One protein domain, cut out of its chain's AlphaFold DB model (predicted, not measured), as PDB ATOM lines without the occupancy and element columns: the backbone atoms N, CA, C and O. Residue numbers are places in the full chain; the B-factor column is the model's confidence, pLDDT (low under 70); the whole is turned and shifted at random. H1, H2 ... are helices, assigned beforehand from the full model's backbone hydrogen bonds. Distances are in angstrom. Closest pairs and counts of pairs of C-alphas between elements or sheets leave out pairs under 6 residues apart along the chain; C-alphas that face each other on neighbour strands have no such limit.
ATOM      1  N   GLY A   5      28.062 -23.974   6.894       68.31
ATOM      2  CA  GLY A   5      27.782 -24.054   5.454       68.31
ATOM      3  C   GLY A   5      26.298 -23.931   5.054       68.31
ATOM      4  O   GLY A   5      26.008 -23.575   3.912       68.31
ATOM      5  N   PHE A   6      25.352 -24.166   5.974       83.44
ATOM      6  CA  PHE A   6      23.907 -24.098   5.700       83.44
ATOM      7  C   PHE A   6      23.128 -23.154   6.625       83.44
ATOM      8  O   PHE A   6      21.995 -22.811   6.307       83.44
ATOM      9  N   SER A   7      23.734 -22.656   7.706       88.31
ATOM     10  CA  SER A   7      23.078 -21.735   8.644       88.31
ATOM     11  C   SER A   7      23.584 -20.300   8.485       88.31
ATOM     12  O   SER A   7      24.773 -20.014   8.624       88.31
ATOM     13  N   THR A   8      22.671 -19.372   8.195       90.38
ATOM     14  CA  THR A   8      22.957 -17.930   8.113       90.38
ATOM     15  C   THR A   8      23.345 -17.334   9.463       90.38
ATOM     16  O   THR A   8      24.264 -16.511   9.504       90.38
ATOM     17  N   LEU A   9      22.688 -17.769  10.545       92.50
ATOM     18  CA  LEU A   9      23.000 -17.359  11.915       92.50
ATOM     19  C   LEU A   9      24.419 -17.788  12.292       92.50
ATOM     20  O   LEU A   9      25.243 -16.934  12.610       92.50
ATOM     21  N   ARG A  10      24.740 -19.083  12.145       95.00
ATOM     22  CA  ARG A  10      26.065 -19.630  12.494       95.00
ATOM     23  C   ARG A  10      27.189 -18.948  11.720       95.00
ATOM     24  O   ARG A  10      28.204 -18.608  12.309       95.00
ATOM     25  N   ARG A  11      26.993 -18.652  10.426       95.06
ATOM     26  CA  ARG A  11      27.991 -17.880   9.655       95.06
ATOM     27  C   ARG A  11      28.202 -16.476  10.190       95.06
ATOM     28  O   ARG A  11      29.319 -15.987  10.121       95.06
ATOM     29  N   SER A  12      27.144 -15.811  10.641       96.19
ATOM     30  CA  SER A  12      27.260 -14.444  11.153       96.19
ATOM     31  C   SER A  12      27.949 -14.450  12.519       96.19
ATOM     32  O   SER A  12      28.911 -13.712  12.687       96.19
ATOM     33  N   LEU A  13      27.555 -15.350  13.428       96.50
ATOM     34  CA  LEU A  13      28.209 -15.526  14.730       96.50
ATOM     35  C   LEU A  13      29.677 -15.930  14.586       96.50
ATOM     36  O   LEU A  13      30.551 -15.217  15.058       96.50
ATOM     37  N   GLY A  14      29.973 -17.004  13.852       96.81
ATOM     38  CA  GLY A  14      31.354 -17.448  13.664       96.81
ATOM     39  C   GLY A  14      32.225 -16.430  12.920       96.81
ATOM     40  O   GLY A  14      33.422 -16.380  13.144       96.81
ATOM     41  N   ALA A  15      31.658 -15.579  12.056       97.50
ATOM     42  CA  ALA A  15      32.429 -14.492  11.447       97.50
ATOM     43  C   ALA A  15      32.801 -13.383  12.440       97.50
ATOM     44  O   ALA A  15      33.842 -12.749  12.280       97.50
ATOM     45  N   LEU A  16      31.923 -13.108  13.408       97.50
ATOM     46  CA  LEU A  16      32.155 -12.109  14.450       97.50
ATOM     47  C   LEU A  16      33.100 -12.644  15.532       97.50
ATOM     48  O   LEU A  16      33.938 -11.894  16.012       97.50
ATOM     49  N   LEU A  17      33.001 -13.937  15.846       97.50
ATOM     50  CA  LEU A  17      33.780 -14.640  16.872       97.50
ATOM     51  C   LEU A  17      35.028 -15.339  16.312       97.50
ATOM     52  O   LEU A  17      35.598 -16.201  16.974       97.50
ATOM     53  N   ILE A  18      35.434 -15.016  15.080       96.50
ATOM     54  CA  ILE A  18      36.506 -15.736  14.377       96.50
ATOM     55  C   ILE A  18      37.811 -15.762  15.177       96.50
ATOM     56  O   ILE A  18      38.418 -16.820  15.294       96.50
ATOM     57  N   ASP A  19      38.193 -14.627  15.761       96.75
ATOM     58  CA  ASP A  19      39.431 -14.499  16.529       96.75
ATOM     59  C   ASP A  19      39.285 -15.084  17.946       96.75
ATOM     60  O   ASP A  19      40.226 -15.662  18.478       96.75
ATOM     61  N   GLU A  20      38.096 -14.973  18.548       97.12
ATOM     62  CA  GLU A  20      37.809 -15.480  19.899       97.12
ATOM     63  C   GLU A  20      37.819 -17.011  19.956       97.12
ATOM     64  O   GLU A  20      38.298 -17.600  20.922       97.12
ATOM     65  N   LEU A  21      37.302 -17.656  18.910       96.62
ATOM     66  CA  LEU A  21      37.162 -19.108  18.826       96.62
ATOM     67  C   LEU A  21      38.221 -19.766  17.921       96.62
ATOM     68  O   LEU A  21      38.091 -20.950  17.617       96.62
ATOM     69  N   ASP A  22      39.230 -19.004  17.476       96.00
ATOM     70  CA  ASP A  22      40.291 -19.432  16.545       96.00
ATOM     71  C   ASP A  22      39.748 -20.202  15.323       96.00
ATOM     72  O   ASP A  22      40.182 -21.299  14.962       96.00
ATOM     73  N   LEU A  23      38.710 -19.645  14.694       96.50
ATOM     74  CA  LEU A  23      37.983 -20.339  13.637       96.50
ATOM     75  C   LEU A  23      38.709 -20.226  12.299       96.50
ATOM     76  O   LEU A  23      39.068 -19.139  11.851       96.50
ATOM     77  N   GLN A  24      38.809 -21.352  11.592       95.44
ATOM     78  CA  GLN A  24      39.483 -21.436  10.296       95.44
ATOM     79  C   GLN A  24      38.465 -21.641   9.157       95.44
ATOM     80  O   GLN A  24      37.935 -22.745   8.986       95.44
ATOM     81  N   PRO A  25      38.141 -20.605   8.354       95.62
ATOM     82  CA  PRO A  25      37.179 -20.722   7.262       95.62
ATOM     83  C   PRO A  25      37.683 -21.614   6.120       95.62
ATOM     84  O   PRO A  25      38.783 -21.449   5.591       95.62
ATOM     85  N   GLN A  26      36.819 -22.511   5.654       94.69
ATOM     86  CA  GLN A  26      37.076 -23.429   4.546       94.69
ATOM     87  C   GLN A  26      35.925 -23.417   3.530       94.69
ATOM     88  O   GLN A  26      34.766 -23.171   3.893       94.69
ATOM     89  N   PRO A  27      36.191 -23.727   2.246       93.12
ATOM     90  CA  PRO A  27      35.136 -23.913   1.262       93.12
ATOM     91  C   PRO A  27      34.107 -24.939   1.737       93.12
ATOM     92  O   PRO A  27      34.445 -25.988   2.286       93.12
ATOM     93  N   ARG A  28      32.828 -24.671   1.462       91.56
ATOM     94  CA  ARG A  28      31.734 -25.598   1.792       91.56
ATOM     95  C   ARG A  28      31.910 -26.976   1.158       91.56
ATOM     96  O   ARG A  28      31.490 -27.981   1.724       91.56
ATOM     97  N   SER A  29      32.448 -26.996  -0.058       88.62
ATOM     98  CA  SER A  29      32.720 -28.198  -0.842       88.62
ATOM     99  C   SER A  29      33.890 -27.955  -1.799       88.62
ATOM    100  O   SER A  29      34.266 -26.810  -2.047       88.62
ATOM    101  N   ALA A  30      34.436 -29.036  -2.363       83.94
ATOM    102  CA  ALA A  30      35.599 -29.008  -3.258       83.94
ATOM    103  C   ALA A  30      35.356 -28.317  -4.621       83.94
ATOM    104  O   ALA A  30      36.298 -28.087  -5.380       83.94
ATOM    105  N   GLY A  31      34.100 -27.992  -4.953       84.38
ATOM    106  CA  GLY A  31      33.750 -27.345  -6.219       84.38
ATOM    107  C   GLY A  31      34.266 -25.905  -6.331       84.38
ATOM    108  O   GLY A  31      34.469 -25.214  -5.335       84.38
ATOM    109  N   THR A  32      34.408 -25.412  -7.561       84.00
ATOM    110  CA  THR A  32      34.936 -24.068  -7.873       84.00
ATOM    111  C   THR A  32      33.913 -22.936  -7.736       84.00
ATOM    112  O   THR A  32      34.300 -21.772  -7.822       84.00
ATOM    113  N   SER A  33      32.630 -23.258  -7.536       90.75
ATOM    114  CA  SER A  33      31.534 -22.282  -7.485       90.75
ATOM    115  C   SER A  33      31.759 -21.217  -6.410       90.75
ATOM    116  O   SER A  33      32.095 -21.542  -5.271       90.75
ATOM    117  N   ASP A  34      31.493 -19.951  -6.744       88.69
ATOM    118  CA  ASP A  34      31.566 -18.824  -5.803       88.69
ATOM    119  C   ASP A  34      30.737 -19.068  -4.526       88.69
ATOM    120  O   ASP A  34      31.162 -18.760  -3.408       88.69
ATOM    121  N   THR A  35      29.592 -19.734  -4.680       90.62
ATOM    122  CA  THR A  35      28.689 -20.109  -3.590       90.62
ATOM    123  C   THR A  35      29.368 -20.979  -2.527       90.62
ATOM    124  O   THR A  35      28.970 -20.926  -1.364       90.62
ATOM    125  N   ASN A  36      30.405 -21.750  -2.870       89.75
ATOM    126  CA  ASN A  36      31.143 -22.558  -1.895       89.75
ATOM    127  C   ASN A  36      31.997 -21.717  -0.946       89.75
ATOM    128  O   ASN A  36      32.192 -22.131   0.195       89.75
ATOM    129  N   TYR A  37      32.467 -20.549  -1.386       92.31
ATOM    130  CA  TYR A  37      33.218 -19.625  -0.536       92.31
ATOM    131  C   TYR A  37      32.279 -18.682   0.214       92.31
ATOM    132  O   TYR A  37      32.487 -18.420   1.388       92.31
ATOM    133  N   ARG A  38      31.192 -18.211  -0.416       90.81
ATOM    134  CA  ARG A  38      30.190 -17.364   0.269       90.81
ATOM    135  C   ARG A  38      29.439 -18.105   1.374       90.81
ATOM    136  O   ARG A  38      29.075 -17.496   2.380       90.81
ATOM    137  N   ASN A  39      29.224 -19.405   1.189       93.31
ATOM    138  CA  ASN A  39      28.651 -20.301   2.189       93.31
ATOM    139  C   ASN A  39      29.734 -21.189   2.812       93.31
ATOM    140  O   ASN A  39      29.507 -22.386   2.977       93.31
ATOM    141  N   TYR A  40      30.904 -20.618   3.108       94.19
ATOM    142  CA  TYR A  40      31.990 -21.308   3.801       94.19
ATOM    143  C   TYR A  40      31.502 -22.002   5.083       94.19
ATOM    144  O   TYR A  40      30.444 -21.694   5.646       94.19
ATOM    145  N   ARG A  41      32.314 -22.946   5.540       94.56
ATOM    146  CA  ARG A  41      32.178 -23.619   6.830       94.56
ATOM    147  C   ARG A  41      33.464 -23.443   7.626       94.56
ATOM    148  O   ARG A  41      34.464 -23.021   7.050       94.56
ATOM    149  N   PHE A  42      33.443 -23.790   8.900       94.75
ATOM    150  CA  PHE A  42      34.676 -23.951   9.660       94.75
ATOM    151  C   PHE A  42      35.142 -25.406   9.600       94.75
ATOM    152  O   PHE A  42      34.429 -26.287   9.098       94.75
ATOM    153  N   ASP A  43      36.371 -25.647  10.038       92.12
ATOM    154  CA  ASP A  43      36.856 -27.000  10.263       92.12
ATOM    155  C   ASP A  43      36.080 -27.686  11.403       92.12
ATOM    156  O   ASP A  43      35.180 -27.113  12.023       92.12
ATOM    157  N   LYS A  44      36.371 -28.967  11.643       92.50
ATOM    158  CA  LYS A  44      35.600 -29.758  12.609       92.50
ATOM    159  C   LYS A  44      35.681 -29.163  14.022       92.50
ATOM    160  O   LYS A  44      34.642 -28.994  14.651       92.50
ATOM    161  N   SER A  45      36.886 -28.824  14.475       94.81
ATOM    162  CA  SER A  45      37.136 -28.181  15.770       94.81
ATOM    163  C   SER A  45      36.417 -26.843  15.895       94.81
ATOM    164  O   SER A  45      35.772 -26.599  16.909       94.81
ATOM    165  N   GLY A  46      36.447 -26.003  14.859       95.50
ATOM    166  CA  GLY A  46      35.770 -24.712  14.872       95.50
ATOM    167  C   GLY A  46      34.245 -24.827  14.897       95.50
ATOM    168  O   GLY A  46      33.577 -24.079  15.608       95.50
ATOM    169  N   GLU A  47      33.654 -25.786  14.174       95.69
ATOM    170  CA  GLU A  47      32.203 -26.030  14.248       95.69
ATOM    171  C   GLU A  47      31.780 -26.561  15.629       95.69
ATOM    172  O   GLU A  47      30.684 -26.238  16.097       95.69
ATOM    173  N   GLU A  48      32.626 -27.355  16.288       96.12
ATOM    174  CA  GLU A  48      32.413 -27.829  17.661       96.12
ATOM    175  C   GLU A  48      32.526 -26.677  18.673       96.12
ATOM    176  O   GLU A  48      31.607 -26.492  19.471       96.12
ATOM    177  N   ALA A  49      33.565 -25.842  18.577       97.06
ATOM    178  CA  ALA A  49      33.751 -24.665  19.428       97.06
ATOM    179  C   ALA A  49      32.595 -23.661  19.290       97.06
ATOM    180  O   ALA A  49      32.017 -23.230  20.286       97.06
ATOM    181  N   LEU A  50      32.178 -23.358  18.056       96.88
ATOM    182  CA  LEU A  50      31.022 -22.498  17.806       96.88
ATOM    183  C   LEU A  50      29.724 -23.116  18.345       96.88
ATOM    184  O   LEU A  50      28.860 -22.393  18.831       96.88
ATOM    185  N   SER A  51      29.569 -24.443  18.269       95.81
ATOM    186  CA  SER A  51      28.403 -25.124  18.848       95.81
ATOM    187  C   SER A  51      28.356 -24.977  20.364       95.81
ATOM    188  O   SER A  51      27.286 -24.694  20.892       95.81
ATOM    189  N   ALA A  52      29.491 -25.165  21.042       96.75
ATOM    190  CA  ALA A  52      29.594 -25.004  22.489       96.75
ATOM    191  C   ALA A  52      29.283 -23.561  22.896       96.75
ATOM    192  O   ALA A  52      28.382 -23.336  23.697       96.75
ATOM    193  N   TRP A  53      29.909 -22.581  22.235       97.62
ATOM    194  CA  TRP A  53      29.633 -21.168  22.487       97.62
ATOM    195  C   TRP A  53      28.143 -20.840  22.324       97.62
ATOM    196  O   TRP A  53      27.552 -20.196  23.182       97.62
ATOM    197  N   MET A  54      27.505 -21.326  21.252       95.88
ATOM    198  CA  MET A  54      26.073 -21.116  21.030       95.88
ATOM    199  C   MET A  54      25.203 -21.778  22.098       95.88
ATOM    200  O   MET A  54      24.172 -21.217  22.446       95.88
ATOM    201  N   HIS A  55      25.580 -22.958  22.586       95.31
ATOM    202  CA  HIS A  55      24.841 -23.639  23.647       95.31
ATOM    203  C   HIS A  55      24.910 -22.868  24.969       95.31
ATOM    204  O   HIS A  55      23.909 -22.784  25.670       95.31
ATOM    205  N   ASP A  56      26.063 -22.269  25.259       96.88
ATOM    206  CA  ASP A  56      26.298 -21.554  26.513       96.88
ATOM    207  C   ASP A  56      25.716 -20.127  26.514       96.88
ATOM    208  O   ASP A  56      25.447 -19.578  27.581       96.88
ATOM    209  N   HIS A  57      25.521 -19.516  25.336       96.62
ATOM    210  CA  HIS A  57      25.158 -18.094  25.210       96.62
ATOM    211  C   HIS A  57      23.806 -17.820  24.533       96.62
ATOM    212  O   HIS A  57      23.388 -16.661  24.488       96.62
ATOM    213  N   LEU A  58      23.134 -18.827  23.963       94.50
ATOM    214  CA  LEU A  58      21.855 -18.638  23.273       94.50
ATOM    215  C   LEU A  58      20.732 -19.432  23.930       94.50
ATOM    216  O   LEU A  58      20.769 -20.659  23.989       94.50
ATOM    217  N   ASP A  59      19.660 -18.721  24.260       93.88
ATOM    218  CA  ASP A  59      18.374 -19.324  24.577       93.88
ATOM    219  C   ASP A  59      17.536 -19.488  23.306       93.88
ATOM    220  O   ASP A  59      17.453 -18.591  22.459       93.88
ATOM    221  N   VAL A  60      16.890 -20.645  23.169       89.81
ATOM    222  CA  VAL A  60      16.015 -20.954  22.033       89.81
ATOM    223  C   VAL A  60      14.619 -21.270  22.546       89.81
ATOM    224  O   VAL A  60      14.424 -22.216  23.305       89.81
ATOM    225  N   ALA A  61      13.639 -20.505  22.073       91.62
ATOM    226  CA  ALA A  61      12.223 -20.772  22.280       91.62
ATOM    227  C   ALA A  61      11.558 -21.165  20.954       91.62
ATOM    228  O   ALA A  61      11.963 -20.711  19.882       91.62
ATOM    229  N   VAL A  62      10.527 -22.005  21.035       93.62
ATOM    230  CA  VAL A  62       9.702 -22.408  19.890       93.62
ATOM    231  C   VAL A  62       8.283 -21.910  20.128       93.62
ATOM    232  O   VAL A  62       7.732 -22.102  21.210       93.62
ATOM    233  N   PHE A  63       7.710 -21.266  19.116       92.88
ATOM    234  CA  PHE A  63       6.354 -20.733  19.142       92.88
ATOM    235  C   PHE A  63       5.621 -21.153  17.866       92.88
ATOM    236  O   PHE A  63       6.160 -21.009  16.767       92.88
ATOM    237  N   GLU A  64       4.417 -21.704  18.018       95.62
ATOM    238  CA  GLU A  64       3.563 -22.094  16.896       95.62
ATOM    239  C   GLU A  64       2.743 -20.893  16.420       95.62
ATOM    240  O   GLU A  64       2.066 -20.243  17.210       95.62
ATOM    241  N   GLU A  65       2.793 -20.616  15.119       95.94
ATOM    242  CA  GLU A  65       2.090 -19.500  14.487       95.94
ATOM    243  C   GLU A  65       1.553 -19.945  13.121       95.94
ATOM    244  O   GLU A  65       2.221 -20.688  12.395       95.94
ATOM    245  N   ALA A  66       0.352 -19.488  12.765       96.94
ATOM    246  CA  ALA A  66      -0.290 -19.806  11.496       96.94
ATOM    247  C   ALA A  66       0.393 -19.098  10.312       96.94
ATOM    248  O   ALA A  66       0.533 -19.698   9.244       96.94
ATOM    249  N   ASP A  67       0.857 -17.856  10.503       96.62
ATOM    250  CA  ASP A  67       1.679 -17.122   9.527       96.62
ATOM    251  C   ASP A  67       3.013 -16.626  10.127       96.62
ATOM    252  O   ASP A  67       3.186 -15.434  10.423       96.62
ATOM    253  N   PRO A  68       4.010 -17.518  10.275       94.69
ATOM    254  CA  PRO A  68       5.277 -17.176  10.918       94.69
ATOM    255  C   PRO A  68       6.079 -16.129  10.136       94.69
ATOM    256  O   PRO A  68       6.889 -15.420  10.725       94.69
ATOM    257  N   LYS A  69       5.863 -15.990   8.820       93.56
ATOM    258  CA  LYS A  69       6.596 -15.015   7.993       93.56
ATOM    259  C   LYS A  69       6.119 -13.592   8.242       93.56
ATOM    260  O   LYS A  69       6.934 -12.669   8.264       93.56
ATOM    261  N   SER A  70       4.805 -13.401   8.384       95.56
ATOM    262  CA  SER A  70       4.271 -12.080   8.715       95.56
ATOM    263  C   SER A  70       4.716 -11.662  10.115       95.56
ATOM    264  O   SER A  70       5.234 -10.553  10.267       95.56
ATOM    265  N   LEU A  71       4.617 -12.575  11.090       95.12
ATOM    266  CA  LEU A  71       5.065 -12.330  12.460       95.12
ATOM    267  C   LEU A  71       6.575 -12.038  12.532       95.12
ATOM    268  O   LEU A  71       6.974 -11.061  13.156       95.12
ATOM    269  N   GLU A  72       7.423 -12.812  11.843       93.88
ATOM    270  CA  GLU A  72       8.876 -12.572  11.782       93.88
ATOM    271  C   GLU A  72       9.197 -11.152  11.299       93.88
ATOM    272  O   GLU A  72      10.028 -10.459  11.890       93.88
ATOM    273  N   ARG A  73       8.531 -10.700  10.228       94.94
ATOM    274  CA  ARG A  73       8.747  -9.358   9.679       94.94
ATOM    275  C   ARG A  73       8.329  -8.276  10.672       94.94
ATOM    276  O   ARG A  73       9.057  -7.299  10.821       94.94
ATOM    277  N   GLU A  74       7.176  -8.436  11.316       95.88
ATOM    278  CA  GLU A  74       6.679  -7.488  12.316       95.88
ATOM    279  C   GLU A  74       7.635  -7.388  13.509       95.88
ATOM    280  O   GLU A  74       8.077  -6.292  13.857       95.88
ATOM    281  N   LEU A  75       8.047  -8.532  14.061       95.06
ATOM    282  CA  LEU A  75       8.996  -8.597  15.170       95.06
ATOM    283  C   LEU A  75      10.356  -8.002  14.801       95.06
ATOM    284  O   LEU A  75      10.939  -7.271  15.596       95.06
ATOM    285  N   ALA A  76      10.862  -8.267  13.594       94.50
ATOM    286  CA  ALA A  76      12.136  -7.711  13.147       94.50
ATOM    287  C   ALA A  76      12.097  -6.178  13.036       94.50
ATOM    288  O   ALA A  76      13.070  -5.522  13.406       94.50
ATOM    289  N   VAL A  77      10.989  -5.604  12.555       94.38
ATOM    290  CA  VAL A  77      10.807  -4.144  12.486       94.38
ATOM    291  C   VAL A  77      10.668  -3.540  13.882       94.38
ATOM    292  O   VAL A  77      11.264  -2.500  14.146       94.38
ATOM    293  N   LEU A  78       9.908  -4.189  14.769       95.94
ATOM    294  CA  LEU A  78       9.652  -3.701  16.122       95.94
ATOM    295  C   LEU A  78      10.903  -3.756  17.011       95.94
ATOM    296  O   LEU A  78      11.192  -2.799  17.724       95.94
ATOM    297  N   ALA A  79      11.625  -4.876  16.984       95.06
ATOM    298  CA  ALA A  79      12.740  -5.127  17.892       95.06
ATOM    299  C   ALA A  79      14.095  -4.653  17.346       95.06
ATOM    300  O   ALA A  79      15.024  -4.471  18.127       95.06
ATOM    301  N   GLY A  80      14.234  -4.493  16.024       94.38
ATOM    302  CA  GLY A  80      15.503  -4.141  15.380       94.38
ATOM    303  C   GLY A  80      16.682  -5.031  15.805       94.38
ATOM    304  O   GLY A  80      17.688  -4.512  16.289       94.38
ATOM    305  N   PRO A  81      16.592  -6.370  15.679       93.25
ATOM    306  CA  PRO A  81      17.627  -7.247  16.206       93.25
ATOM    307  C   PRO A  81      18.936  -7.112  15.404       93.25
ATOM    308  O   PRO A  81      18.917  -7.237  14.170       93.25
ATOM    309  N   PRO A  82      20.091  -6.938  16.075       92.19
ATOM    310  CA  PRO A  82      21.357  -6.551  15.442       92.19
ATOM    311  C   PRO A  82      21.915  -7.608  14.483       92.19
ATOM    312  O   PRO A  82      22.646  -7.283  13.554       92.19
ATOM    313  N   LEU A  83      21.547  -8.885  14.645       92.81
ATOM    314  CA  LEU A  83      21.993  -9.960  13.752       92.81
ATOM    315  C   LEU A  83      21.106 -10.144  12.508       92.81
ATOM    316  O   LEU A  83      21.541 -10.779  11.541       92.81
ATOM    317  N   ASN A  84      19.891  -9.579  12.479       93.81
ATOM    318  CA  ASN A  84      19.014  -9.696  11.314       93.81
ATOM    319  C   ASN A  84      19.459  -8.727  10.223       93.81
ATOM    320  O   ASN A  84      19.445  -7.513  10.395       93.81
ATOM    321  N   LEU A  85      19.824  -9.266   9.061       92.94
ATOM    322  CA  LEU A  85      20.287  -8.480   7.909       92.94
ATOM    323  C   LEU A  85      19.163  -8.120   6.923       92.94
ATOM    324  O   LEU A  85      19.440  -7.571   5.854       92.94
ATOM    325  N   THR A  86      17.924  -8.490   7.248       92.25
ATOM    326  CA  THR A  86      16.713  -8.304   6.443       92.25
ATOM    327  C   THR A  86      15.578  -7.764   7.316       92.25
ATOM    328  O   THR A  86      15.670  -7.770   8.540       92.25
ATOM    329  N   HIS A  87      14.501  -7.309   6.670       92.12
ATOM    330  CA  HIS A  87      13.255  -6.815   7.282       92.12
ATOM    331  C   HIS A  87      13.334  -5.473   8.019       92.12
ATOM    332  O   HIS A  87      12.299  -4.837   8.168       92.12
ATOM    333  N   TRP A  88      14.524  -4.988   8.378       95.06
ATOM    334  CA  TRP A  88      14.702  -3.671   8.993       95.06
ATOM    335  C   TRP A  88      16.043  -3.023   8.576       95.06
ATOM    336  O   TRP A  88      16.951  -3.735   8.125       95.06
ATOM    337  N   PRO A  89      16.188  -1.684   8.663       94.25
ATOM    338  CA  PRO A  89      17.417  -0.977   8.297       94.25
ATOM    339  C   PRO A  89      18.494  -1.125   9.386       94.25
ATOM    340  O   PRO A  89      18.768  -0.200  10.144       94.25
ATOM    341  N   ASN A  90      19.102  -2.307   9.449       95.81
ATOM    342  CA  ASN A  90      20.097  -2.652  10.459       95.81
ATOM    343  C   ASN A  90      21.401  -1.822  10.320       95.81
ATOM    344  O   ASN A  90      22.093  -1.971   9.303       95.81
ATOM    345  N   PRO A  91      21.786  -1.011  11.328       96.19
ATOM    346  CA  PRO A  91      23.011  -0.210  11.308       96.19
ATOM    347  C   PRO A  91      24.294  -1.054  11.376       96.19
ATOM    348  O   PRO A  91      25.320  -0.634  10.843       96.19
ATOM    349  N   ASP A  92      24.237  -2.263  11.940       95.94
ATOM    350  CA  ASP A  92      25.374  -3.186  12.070       95.94
ATOM    351  C   ASP A  92      25.572  -4.070  10.829       95.94
ATOM    352  O   ASP A  92      26.575  -4.783  10.695       95.94
ATOM    353  N   ALA A  93      24.645  -4.015   9.865       96.50
ATOM    354  CA  ALA A  93      24.716  -4.819   8.649       96.50
ATOM    355  C   ALA A  93      26.034  -4.656   7.864       96.50
ATOM    356  O   ALA A  93      26.539  -5.678   7.381       96.50
ATOM    357  N   PRO A  94      26.630  -3.452   7.713       96.94
ATOM    358  CA  PRO A  94      27.937  -3.300   7.076       96.94
ATOM    359  C   PRO A  94      29.038  -4.081   7.804       96.94
ATOM    360  O   PRO A  94      29.799  -4.801   7.155       96.94
ATOM    361  N   THR A  95      29.072  -4.018   9.138       97.12
ATOM    362  CA  THR A  95      30.052  -4.717   9.984       97.12
ATOM    363  C   THR A  95      29.928  -6.231   9.835       97.12
ATOM    364  O   THR A  95      30.915  -6.914   9.545       97.12
ATOM    365  N   ILE A  96      28.707  -6.766   9.926       97.06
ATOM    366  CA  ILE A  96      28.452  -8.209   9.790       97.06
ATOM    367  C   ILE A  96      28.801  -8.694   8.377       97.06
ATOM    368  O   ILE A  96      29.409  -9.754   8.198       97.06
ATOM    369  N   ARG A  97      28.448  -7.923   7.340       96.88
ATOM    370  CA  ARG A  97      28.792  -8.257   5.948       96.88
ATOM    371  C   ARG A  97      30.299  -8.243   5.726       96.88
ATOM    372  O   ARG A  97      30.800  -9.144   5.056       96.88
ATOM    373  N   ALA A  98      31.011  -7.273   6.294       97.81
ATOM    374  CA  ALA A  98      32.464  -7.207   6.224       97.81
ATOM    375  C   ALA A  98      33.109  -8.424   6.904       97.81
ATOM    376  O   ALA A  98      33.955  -9.073   6.294       97.81
ATOM    377  N   ALA A  99      32.653  -8.800   8.104       97.69
ATOM    378  CA  ALA A  99      33.137  -9.986   8.811       97.69
ATOM    379  C   ALA A  99      32.937 -11.272   7.990       97.69
ATOM    380  O   ALA A  99      33.879 -12.035   7.760       97.69
ATOM    381  N   ARG A 100      31.733 -11.472   7.441       97.19
ATOM    382  CA  ARG A 100      31.432 -12.623   6.572       97.19
ATOM    383  C   ARG A 100      32.249 -12.612   5.283       97.19
ATOM    384  O   ARG A 100      32.626 -13.674   4.792       97.19
ATOM    385  N   LYS A 101      32.533 -11.428   4.729       97.38
ATOM    386  CA  LYS A 101      33.384 -11.292   3.545       97.38
ATOM    387  C   LYS A 101      34.818 -11.732   3.844       97.38
ATOM    388  O   LYS A 101      35.351 -12.511   3.062       97.38
ATOM    389  N   ARG A 102      35.405 -11.310   4.974       97.38
ATOM    390  CA  ARG A 102      36.754 -11.748   5.386       97.38
ATOM    391  C   ARG A 102      36.852 -13.271   5.450       97.38
ATOM    392  O   ARG A 102      37.780 -13.847   4.895       97.38
ATOM    393  N   CYS A 103      35.846 -13.923   6.032       97.00
ATOM    394  CA  CYS A 103      35.798 -15.382   6.100       97.00
ATOM    395  C   CYS A 103      35.690 -16.039   4.715       97.00
ATOM    396  O   CYS A 103      36.371 -17.021   4.437       97.00
ATOM    397  N   ALA A 104      34.863 -15.490   3.821       96.38
ATOM    398  CA  ALA A 104      34.738 -15.996   2.455       96.38
ATOM    399  C   ALA A 104      36.040 -15.828   1.648       96.38
ATOM    400  O   ALA A 104      36.398 -16.707   0.862       96.38
ATOM    401  N   ASP A 105      36.754 -14.718   1.843       96.38
ATOM    402  CA  ASP A 105      38.058 -14.476   1.223       96.38
ATOM    403  C   ASP A 105      39.118 -15.448   1.774       96.38
ATOM    404  O   ASP A 105      39.853 -16.052   0.989       96.38
ATOM    405  N   ALA A 106      39.139 -15.685   3.091       94.88
ATOM    406  CA  ALA A 106      40.012 -16.670   3.735       94.88
ATOM    407  C   ALA A 106      39.738 -18.099   3.231       94.88
ATOM    408  O   ALA A 106      40.660 -18.800   2.819       94.88
ATOM    409  N   ALA A 107      38.465 -18.495   3.136       94.56
ATOM    410  CA  ALA A 107      38.066 -19.783   2.567       94.56
ATOM    411  C   ALA A 107      38.479 -19.926   1.091       94.56
ATOM    412  O   ALA A 107      38.807 -21.013   0.622       94.56
ATOM    413  N   ARG A 108      38.467 -18.833   0.321       93.94
ATOM    414  CA  ARG A 108      38.966 -18.835  -1.061       93.94
ATOM    415  C   ARG A 108      40.487 -18.997  -1.118       93.94
ATOM    416  O   ARG A 108      40.980 -19.650  -2.038       93.94
ATOM    417  N   ALA A 109      41.214 -18.412  -0.169       91.81
ATOM    418  CA  ALA A 109      42.665 -18.516  -0.078       91.81
ATOM    419  C   ALA A 109      43.131 -19.904   0.393       91.81
ATOM    420  O   ALA A 109      44.114 -20.409  -0.142       91.81
ATOM    421  N   SER A 110      42.408 -20.555   1.311       87.31
ATOM    422  CA  SER A 110      42.777 -21.878   1.845       87.31
ATOM    423  C   SER A 110      42.733 -22.999   0.806       87.31
ATOM    424  O   SER A 110      43.419 -23.997   0.954       87.31
ATOM    425  N   ARG A 111      42.001 -22.816  -0.302       76.19
ATOM    426  CA  ARG A 111      42.027 -23.738  -1.452       76.19
ATOM    427  C   ARG A 111      43.314 -23.656  -2.290       76.19
ATOM    428  O   ARG A 111      43.540 -24.520  -3.129       76.19
ATOM    429  N   ARG A 112      44.088 -22.574  -2.169       60.84
ATOM    430  CA  ARG A 112      45.329 -22.374  -2.943       60.84
ATOM    431  C   ARG A 112      46.569 -22.950  -2.247       60.84
ATOM    432  O   ARG A 112      47.650 -22.835  -2.818       60.84
TER     433      ARG A 112
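This is residues 5 to 112 of the 113 residues of an uncharacterized protein of Mycolicibacter heraklionensis (UniProt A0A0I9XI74). The long helix H5 has H1 packed across it and short H2 on it farther along, with H3 on the other side of H1. Free-standing residues 55 to 71 stick out from H3 into H4, far from this body; residues 80 to 92 lead back to H5. The 108 printed residues include five named helices, H1 to H5 in order, and no named strand: all helix, elongated, 46 by 28 by 26 A, only just compact, close to loose, radius of gyration of the C-alphas 15.3 A.

Find C-alpha 93 at (24.716, -4.819, 8.649); H5 runs 25.8 A to C-alpha 110 at (42.777, -21.878, 1.845). H1 is residues 8 to 16, 12.6 A; H2, 34 to 38, 6.4 A; H3, 44 to 57, 20.1 A; H4, 68 to 79, 15.8 A.

H5, with residues 96 to 103 alone, touches H1, about perpendicular at 84 degrees; closest C-alphas, Ala 15 and Ala 99, 5.3 A. With residues 100 to 108 alone it touches H2; closest C-alphas, Tyr 37 and Ala 104, 4.9 A. H1 and H3 are close but not clearly touching; closest C-alphas, Gly 14 and Leu 50, 6.5 A. H4 touches no helix. In all five helices every O i to N i+4 pair is within hydrogen-bond range.

The farthest C-alphas, Ala 66 and Arg 112, are 47.9 A apart. The printed part has no cut; links H1 to H2 and H4 to H5 are long. Residues 5 and 112 have pLDDT under 70.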